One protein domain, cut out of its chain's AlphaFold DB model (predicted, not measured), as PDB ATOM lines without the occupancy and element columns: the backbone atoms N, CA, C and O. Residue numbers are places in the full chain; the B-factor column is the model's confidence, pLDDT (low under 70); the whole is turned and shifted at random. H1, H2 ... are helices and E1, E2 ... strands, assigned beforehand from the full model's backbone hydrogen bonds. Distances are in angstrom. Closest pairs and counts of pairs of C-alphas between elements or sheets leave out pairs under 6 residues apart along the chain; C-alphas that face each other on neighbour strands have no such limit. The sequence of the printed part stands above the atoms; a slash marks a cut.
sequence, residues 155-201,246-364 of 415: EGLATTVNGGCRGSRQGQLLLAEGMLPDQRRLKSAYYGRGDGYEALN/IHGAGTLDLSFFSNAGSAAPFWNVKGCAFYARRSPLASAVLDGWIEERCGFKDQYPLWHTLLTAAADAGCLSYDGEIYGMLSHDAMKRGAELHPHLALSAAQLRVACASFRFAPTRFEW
ATOM      1  N   GLU A 155     -38.424  -7.082  -9.106       70.88
ATOM      2  CA  GLU A 155     -39.852  -7.359  -9.346       70.88
ATOM      3  C   GLU A 155     -40.475  -6.329 -10.302       70.88
ATOM      4  O   GLU A 155     -41.196  -6.684 -11.236       70.88
ATOM      5  N   GLY A 156     -40.130  -5.050 -10.118       69.25
ATOM      6  CA  GLY A 156     -40.615  -3.940 -10.932       69.25
ATOM      7  C   GLY A 156     -40.236  -4.014 -12.409       69.25
ATOM      8  O   GLY A 156     -40.953  -3.439 -13.214       69.25
ATOM      9  N   LEU A 157     -39.176  -4.725 -12.794       77.06
ATOM     10  CA  LEU A 157     -38.823  -4.967 -14.196       77.06
ATOM     11  C   LEU A 157     -39.292  -6.349 -14.659       77.06
ATOM     12  O   LEU A 157     -39.829  -6.486 -15.754       77.06
ATOM     13  N   ALA A 158     -39.129  -7.361 -13.811       70.25
ATOM     14  CA  ALA A 158     -39.413  -8.748 -14.146       70.25
ATOM     15  C   ALA A 158     -40.909  -9.046 -14.340       70.25
ATOM     16  O   ALA A 158     -41.274  -9.916 -15.129       70.25
ATOM     17  N   THR A 159     -41.778  -8.316 -13.634       61.53
ATOM     18  CA  THR A 159     -43.227  -8.583 -13.613       61.53
ATOM     19  C   THR A 159     -44.055  -7.552 -14.373       61.53
ATOM     20  O   THR A 159     -45.236  -7.794 -14.635       61.53
ATOM     21  N   THR A 160     -43.472  -6.414 -14.760       64.56
ATOM     22  CA  THR A 160     -44.220  -5.317 -15.385       64.56
ATOM     23  C   THR A 160     -44.318  -5.458 -16.894       64.56
ATOM     24  O   THR A 160     -43.338  -5.697 -17.591       64.56
ATOM     25  N   VAL A 161     -45.534  -5.253 -17.406       67.81
ATOM     26  CA  VAL A 161     -45.798  -5.078 -18.837       67.81
ATOM     27  C   VAL A 161     -45.753  -3.605 -19.218       67.81
ATOM     28  O   VAL A 161     -46.376  -2.750 -18.567       67.81
ATOM     29  N   ASN A 162     -45.051  -3.329 -20.309       68.81
ATOM     30  CA  ASN A 162     -44.882  -1.990 -20.856       68.81
ATOM     31  C   ASN A 162     -46.013  -1.599 -21.824       68.81
ATOM     32  O   ASN A 162     -46.941  -2.375 -22.070       68.81
ATOM     33  N   GLY A 163     -45.977  -0.355 -22.315       66.88
ATOM     34  CA  GLY A 163     -47.043   0.255 -23.117       66.88
ATOM     35  C   GLY A 163     -47.422  -0.550 -24.362       66.88
ATOM     36  O   GLY A 163     -48.609  -0.822 -24.551       66.88
ATOM     37  N   GLY A 164     -46.436  -1.003 -25.146       70.69
ATOM     38  CA  GLY A 164     -46.675  -1.825 -26.335       70.69
ATOM     39  C   GLY A 164     -47.380  -3.140 -26.001       70.69
ATOM     40  O   GLY A 164     -48.423  -3.447 -26.580       70.69
ATOM     41  N   CYS A 165     -46.926  -3.853 -24.964       75.06
ATOM     42  CA  CYS A 165     -47.622  -5.042 -24.468       75.06
ATOM     43  C   CYS A 165     -49.053  -4.734 -24.002       75.06
ATOM     44  O   CYS A 165     -49.976  -5.457 -24.361       75.06
ATOM     45  N   ARG A 166     -49.294  -3.657 -23.244       73.31
ATOM     46  CA  ARG A 166     -50.652  -3.308 -22.768       73.31
ATOM     47  C   ARG A 166     -51.625  -2.992 -23.901       73.31
ATOM     48  O   ARG A 166     -52.799  -3.335 -23.793       73.31
ATOM     49  N   GLY A 167     -51.150  -2.334 -24.958       70.81
ATOM     50  CA  GLY A 167     -51.951  -2.020 -26.145       70.81
ATOM     51  C   GLY A 167     -52.230  -3.230 -27.041       70.81
ATOM     52  O   GLY A 167     -53.092  -3.165 -27.912       70.81
ATOM     53  N   SER A 168     -51.522  -4.335 -26.818       71.44
ATOM     54  CA  SER A 168     -51.558  -5.527 -27.657       71.44
ATOM     55  C   SER A 168     -52.681  -6.510 -27.293       71.44
ATOM     56  O   SER A 168     -53.197  -6.514 -26.171       71.44
ATOM     57  N   ARG A 169     -53.025  -7.424 -28.215       69.12
ATOM     58  CA  ARG A 169     -54.059  -8.452 -27.974       69.12
ATOM     59  C   ARG A 169     -53.692  -9.418 -26.837       69.12
ATOM     60  O   ARG A 169     -54.568  -9.799 -26.069       69.12
ATOM     61  N   GLN A 170     -52.417  -9.778 -26.683       67.94
ATOM     62  CA  GLN A 170     -51.938 -10.610 -25.568       67.94
ATOM     63  C   GLN A 170     -52.039  -9.858 -24.259       67.94
ATOM     64  O   GLN A 170     -52.464 -10.445 -23.278       67.94
ATOM     65  N   GLY A 171     -51.654  -8.579 -24.224       71.62
ATOM     66  CA  GLY A 171     -51.805  -7.771 -23.017       71.62
ATOM     67  C   GLY A 171     -53.258  -7.734 -22.566       71.62
ATOM     68  O   GLY A 171     -53.536  -7.957 -21.392       71.62
ATOM     69  N   GLN A 172     -54.190  -7.559 -23.507       74.75
ATOM     70  CA  GLN A 172     -55.626  -7.640 -23.235       74.75
ATOM     71  C   GLN A 172     -56.061  -9.030 -22.742       74.75
ATOM     72  O   GLN A 172     -56.827  -9.104 -21.785       74.75
ATOM     73  N   LEU A 173     -55.562 -10.125 -23.332       68.50
ATOM     74  CA  LEU A 173     -55.836 -11.494 -22.869       68.50
ATOM     75  C   LEU A 173     -55.282 -11.749 -21.460       68.50
ATOM     76  O   LEU A 173     -56.011 -12.213 -20.592       68.50
ATOM     77  N   LEU A 174     -54.031 -11.370 -21.198       67.62
ATOM     78  CA  LEU A 174     -53.388 -11.497 -19.887       67.62
ATOM     79  C   LEU A 174     -54.119 -10.668 -18.816       67.62
ATOM     80  O   LEU A 174     -54.236 -11.104 -17.670       67.62
ATOM     81  N   LEU A 175     -54.640  -9.488 -19.177       68.88
ATOM     82  CA  LEU A 175     -55.522  -8.691 -18.315       68.88
ATOM     83  C   LEU A 175     -56.849  -9.413 -18.055       68.88
ATOM     84  O   LEU A 175     -57.258  -9.525 -16.901       68.88
ATOM     85  N   ALA A 176     -57.502  -9.924 -19.102       66.81
ATOM     86  CA  ALA A 176     -58.792 -10.607 -19.005       66.81
ATOM     87  C   ALA A 176     -58.724 -11.912 -18.192       66.81
ATOM     88  O   ALA A 176     -59.651 -12.221 -17.447       66.81
ATOM     89  N   GLU A 177     -57.618 -12.652 -18.281       64.56
ATOM     90  CA  GLU A 177     -57.378 -13.895 -17.535       64.56
ATOM     91  C   GLU A 177     -56.931 -13.646 -16.082       64.56
ATOM     92  O   GLU A 177     -56.607 -14.580 -15.349       64.56
ATOM     93  N   GLY A 178     -56.876 -12.382 -15.638       56.34
ATOM     94  CA  GLY A 178     -56.389 -12.033 -14.302       56.34
ATOM     95  C   GLY A 178     -54.929 -12.441 -14.079       56.34
ATOM     96  O   GLY A 178     -54.489 -12.552 -12.930       56.34
ATOM     97  N   MET A 179     -54.187 -12.679 -15.167       55.38
ATOM     98  CA  MET A 179     -52.739 -12.877 -15.189       55.38
ATOM     99  C   MET A 179     -51.977 -11.556 -15.097       55.38
ATOM    100  O   MET A 179     -50.763 -11.572 -14.956       55.38
ATOM    101  N   LEU A 180     -52.697 -10.434 -15.138       56.28
ATOM    102  CA  LEU A 180     -52.249  -9.089 -14.802       56.28
ATOM    103  C   LEU A 180     -53.150  -8.495 -13.700       56.28
ATOM    104  O   LEU A 180     -53.883  -7.543 -13.984       56.28
ATOM    105  N   PRO A 181     -53.177  -9.051 -12.466       45.25
ATOM    106  CA  PRO A 181     -54.027  -8.518 -11.408       45.25
ATOM    107  C   PRO A 181     -53.495  -7.127 -11.034       45.25
ATOM    108  O   PRO A 181     -52.344  -6.978 -10.632       45.25
ATOM    109  N   ASP A 182     -54.315  -6.105 -11.258       45.66
ATOM    110  CA  ASP A 182     -54.005  -4.684 -11.071       45.66
ATOM    111  C   ASP A 182     -52.820  -4.150 -11.891       45.66
ATOM    112  O   ASP A 182     -51.760  -3.788 -11.387       45.66
ATOM    113  N   GLN A 183     -53.037  -4.036 -13.203       46.81
ATOM    114  CA  GLN A 183     -52.292  -3.177 -14.134       46.81
ATOM    115  C   GLN A 183     -50.755  -3.294 -14.181       46.81
ATOM    116  O   GLN A 183     -50.163  -2.486 -14.890       46.81
ATOM    117  N   ARG A 184     -50.051  -4.204 -13.493       45.50
ATOM    118  CA  ARG A 184     -48.567  -4.193 -13.480       45.50
ATOM    119  C   ARG A 184     -47.863  -5.540 -13.270       45.50
ATOM    120  O   ARG A 184     -46.647  -5.505 -13.179       45.50
ATOM    121  N   ARG A 185     -48.545  -6.687 -13.178       44.25
ATOM    122  CA  ARG A 185     -47.895  -7.924 -12.688       44.25
ATOM    123  C   ARG A 185     -48.226  -9.173 -13.485       44.25
ATOM    124  O   ARG A 185     -49.351  -9.628 -13.412       44.25
ATOM    125  N   LEU A 186     -47.274  -9.752 -14.205       42.44
ATOM    126  CA  LEU A 186     -47.459 -11.010 -14.935       42.44
ATOM    127  C   LEU A 186     -47.491 -12.222 -13.994       42.44
ATOM    128  O   LEU A 186     -46.544 -12.450 -13.248       42.44
ATOM    129  N   LYS A 187     -48.548 -13.036 -14.075       39.12
ATOM    130  CA  LYS A 187     -48.580 -14.395 -13.514       39.12
ATOM    131  C   LYS A 187     -47.871 -15.366 -14.463       39.12
ATOM    132  O   LYS A 187     -48.085 -15.325 -15.674       39.12
ATOM    133  N   SER A 188     -47.047 -16.255 -13.910       39.75
ATOM    134  CA  SER A 188     -46.387 -17.327 -14.664       39.75
ATOM    135  C   SER A 188     -47.427 -18.300 -15.239       39.75
ATOM    136  O   SER A 188     -48.243 -18.848 -14.504       39.75
ATOM    137  N   ALA A 189     -47.411 -18.511 -16.559       33.34
ATOM    138  CA  ALA A 189     -48.345 -19.401 -17.260       33.34
ATOM    139  C   ALA A 189     -47.817 -20.840 -17.441       33.34
ATOM    140  O   ALA A 189     -48.522 -21.678 -17.996       33.34
ATOM    141  N   TYR A 190     -46.589 -21.141 -16.994       34.53
ATOM    142  CA  TYR A 190     -45.995 -22.482 -17.129       34.53
ATOM    143  C   TYR A 190     -46.183 -23.386 -15.903       34.53
ATOM    144  O   TYR A 190     -45.860 -24.568 -15.979       34.53
ATOM    145  N   TYR A 191     -46.789 -22.885 -14.823       33.66
ATOM    146  CA  TYR A 191     -47.178 -23.698 -13.672       33.66
ATOM    147  C   TYR A 191     -48.693 -23.889 -13.651       33.66
ATOM    148  O   TYR A 191     -49.461 -23.067 -13.153       33.66
ATOM    149  N   GLY A 192     -49.133 -24.996 -14.243       31.47
ATOM    150  CA  GLY A 192     -50.457 -25.544 -14.004       31.47
ATOM    151  C   GLY A 192     -50.402 -26.564 -12.868       31.47
ATOM    152  O   GLY A 192     -49.675 -27.545 -12.985       31.47
ATOM    153  N   ARG A 193     -51.274 -26.362 -11.868       32.22
ATOM    154  CA  ARG A 193     -51.656 -27.243 -10.737       32.22
ATOM    155  C   ARG A 193     -50.871 -27.068  -9.433       32.22
ATOM    156  O   ARG A 193     -49.962 -27.824  -9.126       32.22
ATOM    157  N   GLY A 194     -51.359 -26.141  -8.619       33.78
ATOM    158  CA  GLY A 194     -51.073 -26.037  -7.192       33.78
ATOM    159  C   GLY A 194     -51.641 -24.725  -6.672       33.78
ATOM    160  O   GLY A 194     -51.501 -23.697  -7.327       33.78
ATOM    161  N   ASP A 195     -52.316 -24.750  -5.532       32.91
ATOM    162  CA  ASP A 195     -53.187 -23.670  -5.043       32.91
ATOM    163  C   ASP A 195     -52.420 -22.452  -4.471       32.91
ATOM    164  O   ASP A 195     -52.937 -21.702  -3.645       32.91
ATOM    165  N   GLY A 196     -51.184 -22.233  -4.926       39.22
ATOM    166  CA  GLY A 196     -50.298 -21.143  -4.531       39.22
ATOM    167  C   GLY A 196     -49.544 -20.619  -5.747       39.22
ATOM    168  O   GLY A 196     -48.479 -21.115  -6.093       39.22
ATOM    169  N   TYR A 197     -50.111 -19.626  -6.431       40.88
ATOM    170  CA  TYR A 197     -49.420 -18.929  -7.513       40.88
ATOM    171  C   TYR A 197     -48.419 -17.933  -6.917       40.88
ATOM    172  O   TYR A 197     -48.769 -16.773  -6.694       40.88
ATOM    173  N   GLU A 198     -47.179 -18.356  -6.679       43.22
ATOM    174  CA  GLU A 198     -46.081 -17.400  -6.536       43.22
ATOM    175  C   GLU A 198     -45.731 -16.841  -7.924       43.22
ATOM    176  O   GLU A 198     -45.610 -17.565  -8.917       43.22
ATOM    177  N   ALA A 199     -45.669 -15.514  -8.035       48.09
ATOM    178  CA  ALA A 199     -45.343 -14.835  -9.281       48.09
ATOM    179  C   ALA A 199     -43.846 -15.017  -9.578       48.09
ATOM    180  O   ALA A 199     -43.028 -14.194  -9.184       48.09
ATOM    181  N   LEU A 200     -43.486 -16.119 -10.240       46.06
ATOM    182  CA  LEU A 200     -42.099 -16.386 -10.612       46.06
ATOM    183  C   LEU A 200     -41.678 -15.539 -11.820       46.06
ATOM    184  O   LEU A 200     -42.354 -15.509 -12.855       46.06
ATOM    185  N   ASN A 201     -40.533 -14.874 -11.675       56.69
ATOM    186  CA  ASN A 201     -39.881 -14.102 -12.724       56.69
ATOM    187  C   ASN A 201     -39.401 -15.026 -13.849       56.69
ATOM    188  O   ASN A 201     -38.901 -16.125 -13.609       56.69
ATOM    189  N   ILE A 246     -18.333 -14.746 -37.356       93.06
ATOM    190  CA  ILE A 246     -19.184 -13.552 -37.468       93.06
ATOM    191  C   ILE A 246     -18.485 -12.328 -36.860       93.06
ATOM    192  O   ILE A 246     -18.482 -11.245 -37.460       93.06
ATOM    193  N   HIS A 247     -17.880 -12.490 -35.682       95.06
ATOM    194  CA  HIS A 247     -17.182 -11.418 -34.991       95.06
ATOM    195  C   HIS A 247     -15.946 -10.950 -35.772       95.06
ATOM    196  O   HIS A 247     -15.805  -9.752 -36.030       95.06
ATOM    197  N   GLY A 248     -15.100 -11.877 -36.222       93.94
ATOM    198  CA  GLY A 248     -13.885 -11.584 -36.980       93.94
ATOM    199  C   GLY A 248     -14.158 -11.017 -38.375       93.94
ATOM    200  O   GLY A 248     -13.439 -10.128 -38.824       93.94
ATOM    201  N   ALA A 249     -15.225 -11.464 -39.047       93.12
ATOM    202  CA  ALA A 249     -15.586 -10.957 -40.371       93.12
ATOM    203  C   ALA A 249     -16.039  -9.493 -40.347       93.12
ATOM    204  O   ALA A 249     -15.953  -8.809 -41.365       93.12
ATOM    205  N   GLY A 250     -16.568  -9.005 -39.219       92.19
ATOM    206  CA  GLY A 250     -16.985  -7.608 -39.130       92.19
ATOM    207  C   GLY A 250     -18.128  -7.256 -40.080       92.19
ATOM    208  O   GLY A 250     -18.267  -6.096 -40.445       92.19
ATOM    209  N   THR A 251     -18.943  -8.218 -40.522       91.12
ATOM    210  CA  THR A 251     -20.026  -7.975 -41.495       91.12
ATOM    211  C   THR A 251     -21.393  -7.827 -40.838       91.12
ATOM    212  O   THR A 251     -22.239  -7.111 -41.373       91.12
ATOM    213  N   LEU A 252     -21.586  -8.429 -39.663       94.00
ATOM    214  CA  LEU A 252     -22.816  -8.348 -38.883       94.00
ATOM    215  C   LEU A 252     -22.592  -7.607 -37.563       94.00
ATOM    216  O   LEU A 252     -21.541  -7.722 -36.918       94.00
ATOM    217  N   ASP A 253     -23.632  -6.887 -37.168       96.38
ATOM    218  CA  ASP A 253     -23.771  -6.263 -35.860       96.38
ATOM    219  C   ASP A 253     -24.614  -7.130 -34.918       96.38
ATOM    220  O   ASP A 253     -24.420  -7.084 -33.707       96.38
ATOM    221  N   LEU A 254     -25.513  -7.956 -35.459       96.19
ATOM    222  CA  LEU A 254     -26.439  -8.763 -34.673       96.19
ATOM    223  C   LEU A 254     -26.821 -10.049 -35.413       96.19
ATOM    224  O   LEU A 254     -27.016 -10.047 -36.630       96.19
ATOM    225  N   SER A 255     -26.932 -11.158 -34.691       95.88
ATOM    226  CA  SER A 255     -27.376 -12.429 -35.256       95.88
ATOM    227  C   SER A 255     -28.035 -13.300 -34.200       95.88
ATOM    228  O   SER A 255     -27.464 -13.504 -33.136       95.88
ATOM    229  N   PHE A 256     -29.212 -13.843 -34.498       95.88
ATOM    230  CA  PHE A 256     -29.964 -14.696 -33.576       95.88
ATOM    231  C   PHE A 256     -30.164 -16.092 -34.139       95.88
ATOM    232  O   PHE A 256     -30.231 -16.286 -35.356       95.88
ATOM    233  N   PHE A 257     -30.323 -17.054 -33.234       93.44
ATOM    234  CA  PHE A 257     -30.573 -18.434 -33.594       93.44
ATOM    235  C   PHE A 257     -31.846 -18.576 -34.436       93.44
ATOM    236  O   PHE A 257     -32.897 -18.042 -34.093       93.44
ATOM    237  N   SER A 258     -31.793 -19.359 -35.509       89.81
ATOM    238  CA  SER A 258     -32.973 -19.788 -36.257       89.81
ATOM    239  C   SER A 258     -32.842 -21.243 -36.683       89.81
ATOM    240  O   SER A 258     -31.841 -21.645 -37.275       89.81
ATOM    241  N   ASN A 259     -33.902 -22.024 -36.457       82.25
ATOM    242  CA  ASN A 259     -33.989 -23.413 -36.918       82.25
ATOM    243  C   ASN A 259     -33.869 -23.523 -38.447       82.25
ATOM    244  O   ASN A 259     -33.295 -24.481 -38.961       82.25
ATOM    245  N   ALA A 260     -34.425 -22.546 -39.166       79.94
ATOM    246  CA  ALA A 260     -34.459 -22.512 -40.625       79.94
ATOM    247  C   ALA A 260     -33.319 -21.670 -41.229       79.94
ATOM    248  O   ALA A 260     -33.209 -21.574 -42.452       79.94
ATOM    249  N   GLY A 261     -32.476 -21.049 -40.395       81.38
ATOM    250  CA  GLY A 261     -31.445 -20.120 -40.847       81.38
ATOM    251  C   GLY A 261     -32.032 -19.001 -41.714       81.38
ATOM    252  O   GLY A 261     -33.042 -18.392 -41.365       81.38
ATOM    253  N   SER A 262     -31.422 -18.760 -42.874       78.31
ATOM    254  CA  SER A 262     -31.830 -17.718 -43.826       78.31
ATOM    255  C   SER A 262     -33.112 -18.019 -44.613       78.31
ATOM    256  O   SER A 262     -33.584 -17.137 -45.331       78.31
ATOM    257  N   ALA A 263     -33.670 -19.230 -44.500       75.25
ATOM    258  CA  ALA A 263     -34.873 -19.634 -45.230       75.25
ATOM    259  C   ALA A 263     -36.181 -19.154 -44.574       75.25
ATOM    260  O   ALA A 263     -37.217 -19.119 -45.235       75.25
ATOM    261  N   ALA A 264     -36.154 -18.790 -43.289       80.06
ATOM    262  CA  ALA A 264     -37.297 -18.187 -42.606       80.06
ATOM    263  C   ALA A 264     -37.325 -16.657 -42.787       80.06
ATOM    264  O   ALA A 264     -36.293 -16.055 -43.107       80.06
ATOM    265  N   PRO A 265     -38.484 -16.008 -42.537       87.88
ATOM    266  CA  PRO A 265     -38.533 -14.562 -42.356       87.88
ATOM    267  C   PRO A 265     -37.462 -14.115 -41.361       87.88
ATOM    268  O   PRO A 265     -37.263 -14.775 -40.340       87.88
ATOM    269  N   PHE A 266     -36.764 -13.017 -41.651       90.94
ATOM    270  CA  PHE A 266     -35.559 -12.634 -40.906       90.94
ATOM    271  C   PHE A 266     -35.801 -12.476 -39.395       90.94
ATOM    272  O   PHE A 266     -34.919 -12.771 -38.598       90.94
ATOM    273  N   TRP A 267     -36.998 -12.035 -39.009       90.88
ATOM    274  CA  TRP A 267     -37.405 -11.819 -37.623       90.88
ATOM    275  C   TRP A 267     -37.841 -13.106 -36.912       90.88
ATOM    276  O   TRP A 267     -37.957 -13.103 -35.694       90.88
ATOM    277  N   ASN A 268     -38.054 -14.221 -37.623       88.19
ATOM    278  CA  ASN A 268     -38.412 -15.512 -37.032       88.19
ATOM    279  C   ASN A 268     -37.158 -16.234 -36.507       88.19
ATOM    280  O   ASN A 268     -36.629 -17.186 -37.095       88.19
ATOM    281  N   VAL A 269     -36.666 -15.713 -35.392       91.88
ATOM    282  CA  VAL A 269     -35.466 -16.161 -34.678       91.88
ATOM    283  C   VAL A 269     -35.804 -16.537 -33.240       91.88
ATOM    284  O   VAL A 269     -36.942 -16.363 -32.823       91.88
ATOM    285  N   LYS A 270     -34.844 -17.037 -32.461       91.19
ATOM    286  CA  LYS A 270     -34.976 -17.358 -31.034       91.19
ATOM    287  C   LYS A 270     -33.931 -16.624 -30.208       91.19
ATOM    288  O   LYS A 270     -32.776 -16.540 -30.609       91.19
ATOM    289  N   GLY A 271     -34.333 -16.178 -29.019       92.50
ATOM    290  CA  GLY A 271     -33.445 -15.559 -28.031       92.50
ATOM    291  C   GLY A 271     -32.563 -16.546 -27.258       92.50
ATOM    292  O   GLY A 271     -31.885 -16.128 -26.326       92.50
ATOM    293  N   CYS A 272     -32.594 -17.842 -27.587       91.75
ATOM    294  CA  CYS A 272     -31.864 -18.884 -26.859       91.75
ATOM    295  C   CYS A 272     -30.361 -18.916 -27.169       91.75
ATOM    296  O   CYS A 272     -29.584 -19.403 -26.357       91.75
ATOM    297  N   ALA A 273     -29.946 -18.364 -28.314       94.19
ATOM    298  CA  ALA A 273     -28.548 -18.088 -28.627       94.19
ATOM    299  C   ALA A 273     -28.443 -16.919 -29.613       94.19
ATOM    300  O   ALA A 273     -29.214 -16.845 -30.578       94.19
ATOM    301  N   PHE A 274     -27.504 -16.001 -29.384       96.94
ATOM    302  CA  PHE A 274     -27.283 -14.864 -30.276       96.94
ATOM    303  C   PHE A 274     -25.887 -14.260 -30.146       96.94
ATOM    304  O   PHE A 274     -25.260 -14.291 -29.094       96.94
ATOM    305  N   TYR A 275     -25.426 -13.665 -31.239       97.81
ATOM    306  CA  TYR A 275     -24.254 -12.807 -31.291       97.81
ATOM    307  C   TYR A 275     -24.694 -11.345 -31.359       97.81
ATOM    308  O   TYR A 275     -25.549 -11.007 -32.179       97.81
ATOM    309  N   ALA A 276     -24.058 -10.473 -30.580       98.12
ATOM    310  CA  ALA A 276     -24.244  -9.028 -30.670       98.12
ATOM    311  C   ALA A 276     -22.896  -8.300 -30.631       98.12
ATOM    312  O   ALA A 276     -22.068  -8.541 -29.759       98.12
ATOM    313  N   ARG A 277     -22.676  -7.379 -31.569       97.62
ATOM    314  CA  ARG A 277     -21.542  -6.448 -31.586       97.62
ATOM    315  C   ARG A 277     -21.913  -5.188 -30.820       97.62
ATOM    316  O   ARG A 277     -23.042  -4.718 -30.955       97.62
ATOM    317  N   ARG A 278     -20.951  -4.558 -30.142       96.81
ATOM    318  CA  ARG A 278     -21.118  -3.179 -29.665       96.81
ATOM    319  C   ARG A 278     -21.398  -2.265 -30.864       96.81
ATOM    320  O   ARG A 278     -20.503  -1.940 -31.639       96.81
ATOM    321  N   SER A 279     -22.663  -1.907 -31.049       96.25
ATOM    322  CA  SER A 279     -23.161  -1.175 -32.213       96.25
ATOM    323  C   SER A 279     -24.497  -0.495 -31.885       96.25
ATOM    324  O   SER A 279     -25.204  -0.953 -30.978       96.25
ATOM    325  N   PRO A 280     -24.886   0.558 -32.629       95.38
ATOM    326  CA  PRO A 280     -26.200   1.177 -32.473       95.38
ATOM    327  C   PRO A 280     -27.354   0.190 -32.678       95.38
ATOM    328  O   PRO A 280     -28.288   0.185 -31.887       95.38
ATOM    329  N   LEU A 281     -27.259  -0.695 -33.681       95.38
ATOM    330  CA  LEU A 281     -28.304  -1.683 -33.965       95.38
ATOM    331  C   LEU A 281     -28.488  -2.674 -32.810       95.38
ATOM    332  O   LEU A 281     -29.611  -2.897 -32.373       95.38
ATOM    333  N   ALA A 282     -27.399  -3.255 -32.296       96.38
ATOM    334  CA  ALA A 282     -27.496  -4.182 -31.170       96.38
ATOM    335  C   ALA A 282     -28.060  -3.498 -29.918       96.38
ATOM    336  O   ALA A 282     -28.886  -4.088 -29.230       96.38
ATOM    337  N   SER A 283     -27.653  -2.253 -29.652       94.94
ATOM    338  CA  SER A 283     -28.149  -1.482 -28.504       94.94
ATOM    339  C   SER A 283     -29.645  -1.202 -28.634       94.94
ATOM    340  O   SER A 283     -30.394  -1.499 -27.712       94.94
ATOM    341  N   ALA A 284     -30.094  -0.734 -29.803       94.88
ATOM    342  CA  ALA A 284     -31.506  -0.476 -30.077       94.88
ATOM    343  C   ALA A 284     -32.361  -1.746 -29.966       94.88
ATOM    344  O   ALA A 284     -33.455  -1.705 -29.409       94.88
ATOM    345  N   VAL A 285     -31.857  -2.891 -30.446       96.31
ATOM    346  CA  VAL A 285     -32.583  -4.160 -30.323       96.31
ATOM    347  C   VAL A 285     -32.617  -4.654 -28.878       96.31
ATOM    348  O   VAL A 285     -33.665  -5.107 -28.443       96.31
ATOM    349  N   LEU A 286     -31.528  -4.570 -28.110       95.94
ATOM    350  CA  LEU A 286     -31.557  -4.954 -26.693       95.94
ATOM    351  C   LEU A 286     -32.501  -4.049 -25.889       95.94
ATOM    352  O   LEU A 286     -33.305  -4.563 -25.113       95.94
ATOM    353  N   ASP A 287     -32.447  -2.735 -26.116       93.12
ATOM    354  CA  ASP A 287     -33.293  -1.759 -25.427       93.12
ATOM    355  C   ASP A 287     -34.772  -1.978 -25.764       93.12
ATOM    356  O   ASP A 287     -35.581  -2.194 -24.863       93.12
ATOM    357  N   GLY A 288     -35.113  -2.069 -27.052       92.12
ATOM    358  CA  GLY A 288     -36.480  -2.363 -27.471       92.12
ATOM    359  C   GLY A 288     -36.966  -3.728 -26.980       92.12
ATOM    360  O   GLY A 288     -38.125  -3.867 -26.607       92.12
ATOM    361  N   TRP A 289     -36.097  -4.740 -26.913       92.50
ATOM    362  CA  TRP A 289     -36.498  -6.095 -26.532       92.50
ATOM    363  C   TRP A 289     -36.967  -6.165 -25.071       92.50
ATOM    364  O   TRP A 289     -38.001  -6.771 -24.775       92.50
ATOM    365  N   ILE A 290     -36.254  -5.513 -24.150       89.69
ATOM    366  CA  ILE A 290     -36.675  -5.447 -22.744       89.69
ATOM    367  C   ILE A 290     -37.794  -4.424 -22.525       89.69
ATOM    368  O   ILE A 290     -38.671  -4.641 -21.684       89.69
ATOM    369  N   GLU A 291     -37.808  -3.324 -23.278       87.62
ATOM    370  CA  GLU A 291     -38.872  -2.321 -23.204       87.62
ATOM    371  C   GLU A 291     -40.200  -2.841 -23.734       87.62
ATOM    372  O   GLU A 291     -41.246  -2.420 -23.260       87.62
ATOM    373  N   GLU A 292     -40.185  -3.804 -24.639       83.75
ATOM    374  CA  GLU A 292     -41.401  -4.358 -25.215       83.75
ATOM    375  C   GLU A 292     -41.841  -5.661 -24.538       83.75
ATOM    376  O   GLU A 292     -42.778  -6.318 -24.994       83.75
ATOM    377  N   ARG A 293     -41.203  -6.023 -23.413       82.69
ATOM    378  CA  ARG A 293     -41.491  -7.238 -22.641       82.69
ATOM    379  C   ARG A 293     -42.987  -7.451 -22.412       82.69
ATOM    380  O   ARG A 293     -43.730  -6.553 -21.998       82.69
ATOM    381  N   CYS A 294     -43.424  -8.679 -22.676       75.44
ATOM    382  CA  CYS A 294     -44.830  -9.044 -22.644       75.44
ATOM    383  C   CYS A 294     -45.010 -10.505 -22.246       75.44
ATOM    384  O   CYS A 294     -44.771 -11.420 -23.032       75.44
ATOM    385  N   GLY A 295     -45.457 -10.739 -21.016       69.50
ATOM    386  CA  GLY A 295     -45.597 -12.098 -20.512       69.50
ATOM    387  C   GLY A 295     -44.262 -12.770 -20.206       69.50
ATOM    388  O   GLY A 295     -43.210 -12.140 -20.148       69.50
ATOM    389  N   PHE A 296     -44.335 -14.083 -20.011       67.81
ATOM    390  CA  PHE A 296     -43.206 -14.919 -19.614       67.81
ATOM    391  C   PHE A 296     -42.174 -15.138 -20.733       67.81
ATOM    392  O   PHE A 296     -41.012 -15.384 -20.445       67.81
ATOM    393  N   LYS A 297     -42.564 -15.094 -22.012       76.31
ATOM    394  CA  LYS A 297     -41.652 -15.386 -23.131       76.31
ATOM    395  C   LYS A 297     -41.075 -14.100 -23.722       76.31
ATOM    396  O   LYS A 297     -41.818 -13.237 -24.172       76.31
ATOM    397  N   ASP A 298     -39.749 -14.045 -23.801       84.00
ATOM    398  CA  ASP A 298     -38.942 -13.004 -24.457       84.00
ATOM    399  C   ASP A 298     -39.078 -13.027 -25.993       84.00
ATOM    400  O   ASP A 298     -38.825 -12.037 -26.675       84.00
ATOM    401  N   GLN A 299     -39.512 -14.154 -26.551       83.56
ATOM    402  CA  GLN A 299     -39.574 -14.411 -27.986       83.56
ATOM    403  C   GLN A 299     -40.401 -13.396 -28.796       83.56
ATOM    404  O   GLN A 299     -39.985 -13.029 -29.893       83.56
ATOM    405  N   TYR A 300     -41.570 -12.973 -28.305       80.75
ATOM    406  CA  TYR A 300     -42.449 -12.067 -29.062       80.75
ATOM    407  C   TYR A 300     -41.976 -10.621 -29.034       80.75
ATOM    408  O   TYR A 300     -41.924 -10.015 -30.107       80.75
ATOM    409  N   PRO A 301     -41.580 -10.090 -27.861       85.50
ATOM    410  CA  PRO A 301     -40.882  -8.817 -27.800       85.50
ATOM    411  C   PRO A 301     -39.689  -8.766 -28.757       85.50
ATOM    412  O   PRO A 301     -39.579  -7.820 -29.523       85.50
ATOM    413  N   LEU A 302     -38.887  -9.836 -28.842       91.69
ATOM    414  CA  LEU A 302     -37.771  -9.905 -29.791       91.69
ATOM    415  C   LEU A 302     -38.216  -9.700 -31.247       91.69
ATOM    416  O   LEU A 302     -37.617  -8.914 -31.977       91.69
ATOM    417  N   TRP A 303     -39.250 -10.417 -31.692       90.38
ATOM    418  CA  TRP A 303     -39.730 -10.323 -33.074       90.38
ATOM    419  C   TRP A 303     -40.275  -8.936 -33.398       90.38
ATOM    420  O   TRP A 303     -39.966  -8.392 -34.458       90.38
ATOM    421  N   HIS A 304     -41.057  -8.367 -32.479       88.75
ATOM    422  CA  HIS A 304     -41.577  -7.014 -32.612       88.75
ATOM    423  C   HIS A 304     -40.439  -5.999 -32.705       88.75
ATOM    424  O   HIS A 304     -40.388  -5.234 -33.662       88.75
ATOM    425  N   THR A 305     -39.465  -6.059 -31.796       92.94
ATOM    426  CA  THR A 305     -38.319  -5.150 -31.802       92.94
ATOM    427  C   THR A 305     -37.484  -5.261 -33.077       92.94
ATOM    428  O   THR A 305     -37.054  -4.241 -33.608       92.94
ATOM    429  N   LEU A 306     -37.266  -6.466 -33.613       94.56
ATOM    430  CA  LEU A 306     -36.533  -6.639 -34.873       94.56
ATOM    431  C   LEU A 306     -37.265  -6.011 -36.065       94.56
ATOM    432  O   LEU A 306     -36.619  -5.448 -36.949       94.56
ATOM    433  N   LEU A 307     -38.593  -6.108 -36.095       92.81
ATOM    434  CA  LEU A 307     -39.418  -5.491 -37.130       92.81
ATOM    435  C   LEU A 307     -39.457  -3.969 -36.995       92.81
ATOM    436  O   LEU A 307     -39.261  -3.288 -37.997       92.81
ATOM    437  N   THR A 308     -39.625  -3.447 -35.778       93.00
ATOM    438  CA  THR A 308     -39.562  -2.007 -35.489       93.00
ATOM    439  C   THR A 308     -38.200  -1.437 -35.876       93.00
ATOM    440  O   THR A 308     -38.138  -0.508 -36.669       93.00
ATOM    441  N   ALA A 309     -37.097  -2.065 -35.453       94.56
ATOM    442  CA  ALA A 309     -35.750  -1.611 -35.802       94.56
ATOM    443  C   ALA A 309     -35.494  -1.624 -37.321       94.56
ATOM    444  O   ALA A 309     -34.796  -0.758 -37.848       94.56
ATOM    445  N   ALA A 310     -36.046  -2.605 -38.041       93.56
ATOM    446  CA  ALA A 310     -35.951  -2.652 -39.495       93.56
ATOM    447  C   ALA A 310     -36.837  -1.590 -40.172       93.56
ATOM    448  O   ALA A 310     -36.435  -1.027 -41.189       93.56
ATOM    449  N   ALA A 311     -38.012  -1.285 -39.620       93.25
ATOM    450  CA  ALA A 311     -38.877  -0.217 -40.115       93.25
ATOM    451  C   ALA A 311     -38.285   1.177 -39.862       93.25
ATOM    452  O   ALA A 311     -38.245   1.991 -40.782       93.25
ATOM    453  N   ASP A 312     -37.712   1.412 -38.681       92.69
ATOM    454  CA  ASP A 312     -37.001   2.647 -38.330       92.69
ATOM    455  C   ASP A 312     -35.770   2.872 -39.219       92.69
ATOM    456  O   ASP A 312     -35.433   4.002 -39.576       92.69
ATOM    457  N   ALA A 313     -35.116   1.785 -39.638       91.06
ATOM    458  CA  ALA A 313     -34.038   1.818 -40.622       91.06
ATOM    459  C   ALA A 313     -34.531   1.989 -42.077       91.06
ATOM    460  O   ALA A 313     -33.712   2.036 -42.998       91.06
ATOM    461  N   GLY A 314     -35.846   2.084 -42.305       90.81
ATOM    462  CA  GLY A 314     -36.465   2.246 -43.623       90.81
ATOM    463  C   GLY A 314     -36.457   0.980 -44.483       90.81
ATOM    464  O   GLY A 314     -36.663   1.059 -45.693       90.81
ATOM    465  N   CYS A 315     -36.200  -0.188 -43.890       91.25
ATOM    466  CA  CYS A 315     -36.051  -1.443 -44.620       91.25
ATOM    467  C   CYS A 315     -37.397  -2.080 -45.016       91.25
ATOM    468  O   CYS A 315     -37.450  -2.870 -45.959       91.25
ATOM    469  N   LEU A 316     -38.466  -1.790 -44.268       92.19
ATOM    470  CA  LEU A 316     -39.836  -2.247 -44.513       92.19
ATOM    471  C   LEU A 316     -40.852  -1.320 -43.824       92.19
ATOM    472  O   LEU A 316     -40.470  -0.441 -43.062       92.19
ATOM    473  N   SER A 317     -42.143  -1.530 -44.081       91.25
ATOM    474  CA  SER A 317     -43.236  -0.884 -43.343       91.25
ATOM    475  C   SER A 317     -43.797  -1.863 -42.316       91.25
ATOM    476  O   SER A 317     -44.109  -3.005 -42.664       91.25
ATOM    477  N   TYR A 318     -43.870  -1.420 -41.062       90.31
ATOM    478  CA  TYR A 318     -44.360  -2.194 -39.929       90.31
ATOM    479  C   TYR A 318     -45.059  -1.262 -38.941       90.31
ATOM    480  O   TYR A 318     -44.453  -0.300 -38.478       90.31
ATOM    481  N   ASP A 319     -46.303  -1.586 -38.597       86.31
ATOM    482  CA  ASP A 319     -47.183  -0.776 -37.744       86.31
ATOM    483  C   ASP A 319     -47.572  -1.526 -36.453       86.31
ATOM    484  O   ASP A 319     -48.571  -1.217 -35.800       86.31
ATOM    485  N   GLY A 320     -46.804  -2.552 -36.073       81.88
ATOM    486  CA  GLY A 320     -47.078  -3.360 -34.882       81.88
ATOM    487  C   GLY A 320     -48.042  -4.524 -35.126       81.88
ATOM    488  O   GLY A 320     -48.652  -5.031 -34.185       81.88
ATOM    489  N   GLU A 321     -48.174  -5.006 -36.364       81.19
ATOM    490  CA  GLU A 321     -49.131  -6.053 -36.746       81.19
ATOM    491  C   GLU A 321     -48.962  -7.335 -35.917       81.19
ATOM    492  O   GLU A 321     -49.944  -7.960 -35.517       81.19
ATOM    493  N   ILE A 322     -47.716  -7.696 -35.579       73.94
ATOM    494  CA  ILE A 322     -47.439  -8.849 -34.704       73.94
ATOM    495  C   ILE A 322     -48.057  -8.658 -33.313       73.94
ATOM    496  O   ILE A 322     -48.642  -9.602 -32.783       73.94
ATOM    497  N   TYR A 323     -48.033  -7.444 -32.759       73.44
ATOM    498  CA  TYR A 323     -48.683  -7.124 -31.482       73.44
ATOM    499  C   TYR A 323     -50.217  -7.090 -31.572       73.44
ATOM    500  O   TYR A 323     -50.910  -7.381 -30.592       73.44
ATOM    501  N   GLY A 324     -50.775  -6.854 -32.759       65.88
ATOM    502  CA  GLY A 324     -52.211  -7.011 -33.010       65.88
ATOM    503  C   GLY A 324     -52.699  -8.469 -32.984       65.88
ATOM    504  O   GLY A 324     -53.852  -8.734 -32.637       65.88
ATOM    505  N   MET A 325     -51.841  -9.440 -33.317       66.12
ATOM    506  CA  MET A 325     -52.246 -10.839 -33.545       66.12
ATOM    507  C   MET A 325     -52.234 -11.745 -32.308       66.12
ATOM    508  O   MET A 325     -52.787 -12.840 -32.371       66.12
ATOM    509  N   LEU A 326     -51.605 -11.322 -31.212       58.31
ATOM    510  CA  LEU A 326     -50.942 -12.189 -30.234       58.31
ATOM    511  C   LEU A 326     -51.768 -13.332 -29.586       58.31
ATOM    512  O   LEU A 326     -52.167 -13.270 -28.429       58.31
ATOM    513  N   SER A 327     -51.921 -14.443 -30.294       54.91
ATOM    514  CA  SER A 327     -51.787 -15.772 -29.699       54.91
ATOM    515  C   SER A 327     -50.525 -16.414 -30.278       54.91
ATOM    516  O   SER A 327     -50.127 -16.100 -31.405       54.91
ATOM    517  N   HIS A 328     -49.876 -17.311 -29.527       53.94
ATOM    518  CA  HIS A 328     -48.690 -18.043 -30.000       53.94
ATOM    519  C   HIS A 328     -48.918 -18.680 -31.384       53.94
ATOM    520  O   HIS A 328     -48.046 -18.630 -32.252       53.94
ATOM    521  N   ASP A 329     -50.118 -19.215 -31.609       58.72
ATOM    522  CA  ASP A 329     -50.479 -19.900 -32.847       58.72
ATOM    523  C   ASP A 329     -50.780 -18.930 -33.998       58.72
ATOM    524  O   ASP A 329     -50.403 -19.200 -35.138       58.72
ATOM    525  N   ALA A 330     -51.391 -17.772 -33.719       58.16
ATOM    526  CA  ALA A 330     -51.632 -16.745 -34.734       58.16
ATOM    527  C   ALA A 330     -50.323 -16.119 -35.236       58.16
ATOM    528  O   ALA A 330     -50.193 -15.825 -36.422       58.16
ATOM    529  N   MET A 331     -49.316 -15.982 -34.370       60.47
ATOM    530  CA  MET A 331     -48.027 -15.398 -34.750       60.47
ATOM    531  C   MET A 331     -47.128 -16.336 -35.553       60.47
ATOM    532  O   MET A 331     -46.406 -15.864 -36.430       60.47
ATOM    533  N   LYS A 332     -47.208 -17.660 -35.347       63.22
ATOM    534  CA  LYS A 332     -46.567 -18.622 -36.267       63.22
ATOM    535  C   LYS A 332     -47.090 -18.482 -37.698       63.22
ATOM    536  O   LYS A 332     -46.367 -18.779 -38.643       63.22
ATOM    537  N   ARG A 333     -48.317 -17.978 -37.842       67.50
ATOM    538  CA  ARG A 333     -48.966 -17.649 -39.114       67.50
ATOM    539  C   ARG A 333     -48.779 -16.187 -39.521       67.50
ATOM    540  O   ARG A 333     -49.328 -15.773 -40.533       67.50
ATOM    541  N   GLY A 334     -48.001 -15.396 -38.781       66.31
ATOM    542  CA  GLY A 334     -47.859 -13.957 -39.017       66.31
ATOM    543  C   GLY A 334     -47.370 -13.625 -40.427       66.31
ATOM    544  O   GLY A 334     -47.898 -12.715 -41.051       66.31
ATOM    545  N   ALA A 335     -46.450 -14.423 -40.976       67.50
ATOM    546  CA  ALA A 335     -46.002 -14.288 -42.365       67.50
ATOM    547  C   ALA A 335     -47.076 -14.687 -43.401       67.50
ATOM    548  O   ALA A 335     -47.065 -14.171 -44.515       67.50
ATOM    549  N   GLU A 336     -48.008 -15.579 -43.049       74.75
ATOM    550  CA  GLU A 336     -49.163 -15.923 -43.896       74.75
ATOM    551  C   GLU A 336     -50.207 -14.798 -43.891       74.75
ATOM    552  O   GLU A 336     -50.800 -14.492 -44.921       74.75
ATOM    553  N   LEU A 337     -50.437 -14.191 -42.720       75.12
ATOM    554  CA  LEU A 337     -51.436 -13.141 -42.508       75.12
ATOM    555  C   LEU A 337     -50.954 -11.762 -42.981       75.12
ATOM    556  O   LEU A 337     -51.765 -10.946 -43.413       75.12
ATOM    557  N   HIS A 338     -49.642 -11.526 -42.946       82.50
ATOM    558  CA  HIS A 338     -48.988 -10.287 -43.362       82.50
ATOM    559  C   HIS A 338     -47.818 -10.597 -44.311       82.50
ATOM    560  O   HIS A 338     -46.656 -10.586 -43.893       82.50
ATOM    561  N   PRO A 339     -48.093 -10.883 -45.599       85.88
ATOM    562  CA  PRO A 339     -47.067 -11.300 -46.557       85.88
ATOM    563  C   PRO A 339     -45.934 -10.287 -46.757       85.88
ATOM    564  O   PRO A 339     -44.818 -10.679 -47.092       85.88
ATOM    565  N   HIS A 340     -46.176  -8.993 -46.520       85.06
ATOM    566  CA  HIS A 340     -45.134  -7.960 -46.579       85.06
ATOM    567  C   HIS A 340     -44.069  -8.116 -45.486       85.06
ATOM    568  O   HIS A 340     -42.950  -7.640 -45.663       85.06
ATOM    569  N   LEU A 341     -44.375  -8.830 -44.397       87.19
ATOM    570  CA  LEU A 341     -43.422  -9.168 -43.338       87.19
ATOM    571  C   LEU A 341     -42.634 -10.450 -43.647       87.19
ATOM    572  O   LEU A 341     -41.671 -10.761 -42.948       87.19
ATOM    573  N   ALA A 342     -42.985 -11.205 -44.692       86.75
ATOM    574  CA  ALA A 342     -42.338 -12.467 -45.060       86.75
ATOM    575  C   ALA A 342     -41.011 -12.271 -45.829       86.75
ATOM    576  O   ALA A 342     -40.725 -12.975 -46.797       86.75
ATOM    577  N   LEU A 343     -40.189 -11.305 -45.409       87.25
ATOM    578  CA  LEU A 343     -38.897 -11.017 -46.028       87.25
ATOM    579  C   LEU A 343     -37.811 -11.948 -45.484       87.25
ATOM    580  O   LEU A 343     -37.563 -12.012 -44.277       87.25
ATOM    581  N   SER A 344     -37.104 -12.632 -46.381       87.94
ATOM    582  CA  SER A 344     -35.850 -13.310 -46.042       87.94
ATOM    583  C   SER A 344     -34.760 -12.296 -45.676       87.94
ATOM    584  O   SER A 344     -34.783 -11.136 -46.096       87.94
ATOM    585  N   ALA A 345     -33.735 -12.748 -44.954       85.69
ATOM    586  CA  ALA A 345     -32.591 -11.900 -44.611       85.69
ATOM    587  C   ALA A 345     -31.832 -11.375 -45.844       85.69
ATOM    588  O   ALA A 345     -31.288 -10.274 -45.817       85.69
ATOM    589  N   ALA A 346     -31.809 -12.146 -46.937       85.62
ATOM    590  CA  ALA A 346     -31.204 -11.716 -48.194       85.62
ATOM    591  C   ALA A 346     -31.995 -10.564 -48.832       85.62
ATOM    592  O   ALA A 346     -31.400  -9.571 -49.242       85.62
ATOM    593  N   GLN A 347     -33.329 -10.664 -48.860       89.00
ATOM    594  CA  GLN A 347     -34.197  -9.593 -49.358       89.00
ATOM    595  C   GLN A 347     -34.063  -8.328 -48.508       89.00
ATOM    596  O   GLN A 347     -33.898  -7.243 -49.061       89.00
ATOM    597  N   LEU A 348     -34.047  -8.473 -47.178       87.69
ATOM    598  CA  LEU A 348     -33.852  -7.346 -46.269       87.69
ATOM    599  C   LEU A 348     -32.502  -6.657 -46.507       87.69
ATOM    600  O   LEU A 348     -32.443  -5.437 -46.584       87.69
ATOM    601  N   ARG A 349     -31.422  -7.425 -46.696       85.62
ATOM    602  CA  ARG A 349     -30.084  -6.870 -46.952       85.62
ATOM    603  C   ARG A 349     -29.988  -6.138 -48.290       85.62
ATOM    604  O   ARG A 349     -29.272  -5.145 -48.376       85.62
ATOM    605  N   VAL A 350     -30.689  -6.612 -49.321       85.75
ATOM    606  CA  VAL A 350     -30.772  -5.916 -50.616       85.75
ATOM    607  C   VAL A 350     -31.529  -4.596 -50.471       85.75
ATOM    608  O   VAL A 350     -31.088  -3.588 -51.013       85.75
ATOM    609  N   ALA A 351     -32.631  -4.590 -49.718       83.06
ATOM    610  CA  ALA A 351     -33.399  -3.377 -49.451       83.06
ATOM    611  C   ALA A 351     -32.654  -2.396 -48.524       83.06
ATOM    612  O   ALA A 351     -32.842  -1.189 -48.625       83.06
ATOM    613  N   CYS A 352     -31.818  -2.917 -47.622       89.19
ATOM    614  CA  CYS A 352     -31.332  -2.187 -46.460       89.19
ATOM    615  C   CYS A 352     -29.962  -2.708 -45.997       89.19
ATOM    616  O   CYS A 352     -29.831  -3.401 -44.986       89.19
ATOM    617  N   ALA A 353     -28.904  -2.382 -46.743       88.00
ATOM    618  CA  ALA A 353     -27.553  -2.876 -46.454       88.00
ATOM    619  C   ALA A 353     -26.993  -2.398 -45.096       88.00
ATOM    620  O   ALA A 353     -26.110  -3.045 -44.532       88.00
ATOM    621  N   SER A 354     -27.507  -1.284 -44.565       87.38
ATOM    622  CA  SER A 354     -27.173  -0.755 -43.238       87.38
ATOM    623  C   SER A 354     -27.715  -1.619 -42.095       87.38
ATOM    624  O   SER A 354     -27.141  -1.609 -41.006       87.38
ATOM    625  N   PHE A 355     -28.770  -2.406 -42.329       93.69
ATOM    626  CA  PHE A 355     -29.331  -3.314 -41.335       93.69
ATOM    627  C   PHE A 355     -28.513  -4.610 -41.282       93.69
ATOM    628  O   PHE A 355     -28.839  -5.634 -41.890       93.69
ATOM    629  N   ARG A 356     -27.381  -4.546 -40.575       93.75
ATOM    630  CA  ARG A 356     -26.358  -5.601 -40.492       93.75
ATOM    631  C   ARG A 356     -26.764  -6.726 -39.540       93.75
ATOM    632  O   ARG A 356     -26.107  -7.002 -38.537       93.75
ATOM    633  N   PHE A 357     -27.850  -7.396 -39.902       94.56
ATOM    634  CA  PHE A 357     -28.466  -8.495 -39.173       94.56
ATOM    635  C   PHE A 357     -28.506  -9.779 -40.019       94.56
ATOM    636  O   PHE A 357     -28.550  -9.729 -41.257       94.56
ATOM    637  N   ALA A 358     -28.511 -10.940 -39.362       92.38
ATOM    638  CA  ALA A 358     -28.886 -12.201 -39.997       92.38
ATOM    639  C   ALA A 358     -29.480 -13.218 -39.000       92.38
ATOM    640  O   ALA A 358     -28.920 -13.401 -37.921       92.38
ATOM    641  N   PRO A 359     -30.537 -13.965 -39.370       93.50
ATOM    642  CA  PRO A 359     -30.878 -15.205 -38.689       93.50
ATOM    643  C   PRO A 359     -29.792 -16.245 -38.987       93.50
ATOM    644  O   PRO A 359     -29.399 -16.444 -40.139       93.50
ATOM    645  N   THR A 360     -29.302 -16.918 -37.953       90.75
ATOM    646  CA  THR A 360     -28.199 -17.873 -38.066       90.75
ATOM    647  C   THR A 360     -28.563 -19.181 -37.402       90.75
ATOM    648  O   THR A 360     -29.077 -19.214 -36.290       90.75
ATOM    649  N   ARG A 361     -28.272 -20.294 -38.067       89.62
ATOM    650  CA  ARG A 361     -28.338 -21.601 -37.425       89.62
ATOM    651  C   ARG A 361     -26.999 -21.859 -36.747       89.62
ATOM    652  O   ARG A 361     -26.074 -22.344 -37.386       89.62
ATOM    653  N   PHE A 362     -26.885 -21.480 -35.478       85.19
ATOM    654  CA  PHE A 362     -25.713 -21.841 -34.689       85.19
ATOM    655  C   PHE A 362     -25.686 -23.361 -34.524       85.19
ATOM    656  O   PHE A 362     -26.670 -23.958 -34.088       85.19
ATOM    657  N   GLU A 363     -24.583 -23.988 -34.923       81.31
ATOM    658  CA  GLU A 363     -24.365 -25.418 -34.680       81.31
ATOM    659  C   GLU A 363     -24.159 -25.684 -33.190       81.31
ATOM    660  O   GLU A 363     -24.616 -26.703 -32.674       81.31
ATOM    661  N   TRP A 364     -23.543 -24.713 -32.507       80.00
ATOM    662  CA  TRP A 364     -23.229 -24.762 -31.091       80.00
ATOM    663  C   TRP A 364     -23.503 -23.427 -30.386       80.00
ATOM    664  O   TRP A 364     -23.292 -22.368 -30.987       80.00
TER     665      TRP A 364
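AT A GLANCE: This is residues 155 to 201 and 246 to 364 of the 415 residues of an uncharacterized protein of Aureococcus anophagefferens (UniProt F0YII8). At one end of an elongated body a small three-stranded sheet, E2 E1 E3, meets a pair of longer helices, H5 and H6, of which H6 is nearest the middle of the whole. Beyond H6 lies a loose cluster of short helices, H2, H3, H7, H8 and H9, and past them residues 177 to 201 form a far loop with no named element. The printed part has 166 residues, with ten named helices and three named strands in the order H1 H2 H3 H4 E1 E2 H5 H6 H7 H8 H9 H10 E3; the sheet is mixed, the class mostly helix. It is compact, with a radius of gyration of the C-alphas of 16.6 A, and spans 52 by 32 by 26 A.

IN THESE COORDINATES: Find C-alpha 155 at (-39.852, -7.359, -9.346), where H1, residues 155 to 158, begins. Next come H2, residues 163 to 167, and H3, 169 to 176, 10.4 A long. After the cut look for H4, 246 to 249, then E1, 254 to 257, 10.6 A, and E2, 270 to 277, 17.3 A, which bends by 81 degrees at residue 273. H5, 280 to 291, runs 16.1 A; H6, 299 to 312, runs 20.1 A from (-39.574, -14.411, -27.986). Then follow H7, 321 to 325, H8, 328 to 332, H9, 334 to 337, H10, 345 to 351, 9.8 A, and E3, 357 to 360, ending at (-28.199, -17.873, -38.066).

HOW THE PARTS SIT: Look first at inner strand E1. It is antiparallel to E2, a hairpin, with N 255 and O 275 at 2.9 A, and parallel to E3, with N 360 and O 256 at 2.8 A. H5 stands up from the sheet at 58 degrees, over E2 and E1, at a height over the sheet of 10.6 A, on a local plane of just 6 C-alphas. H5 and H6, a helical hairpin, touch at a steep tilt of 45 degrees, opposite ways; their closest C-alphas, Trp 289 and Leu 302, are 5.2 A apart. H6, H4 and H10 only graze the sheet. H3 and H7 touch, with C-alphas 169 and 324 closest at 5.6 A. H7 is near H2, H6, H8 and H9; H8 and H9 meet only through their link. H1 touches no helix. Every O i to N i+4 pair is within hydrogen-bond range in H2, H3, H5, H6, H7, H8 and H10; H1, H4 and H9 are too short for one.

THE WHOLE: The farthest C-alphas, Asp 195 and Val 350, are 53.8 A apart. Residues 202 to 245 are not printed, and C-alphas 201 and 246 across the cut are 32.3 A apart. E1 to E2 is a long link. Mean pLDDT of the printed part is 77.4; 51 residues are under 70, among them 173 to 201 and 324 to 335.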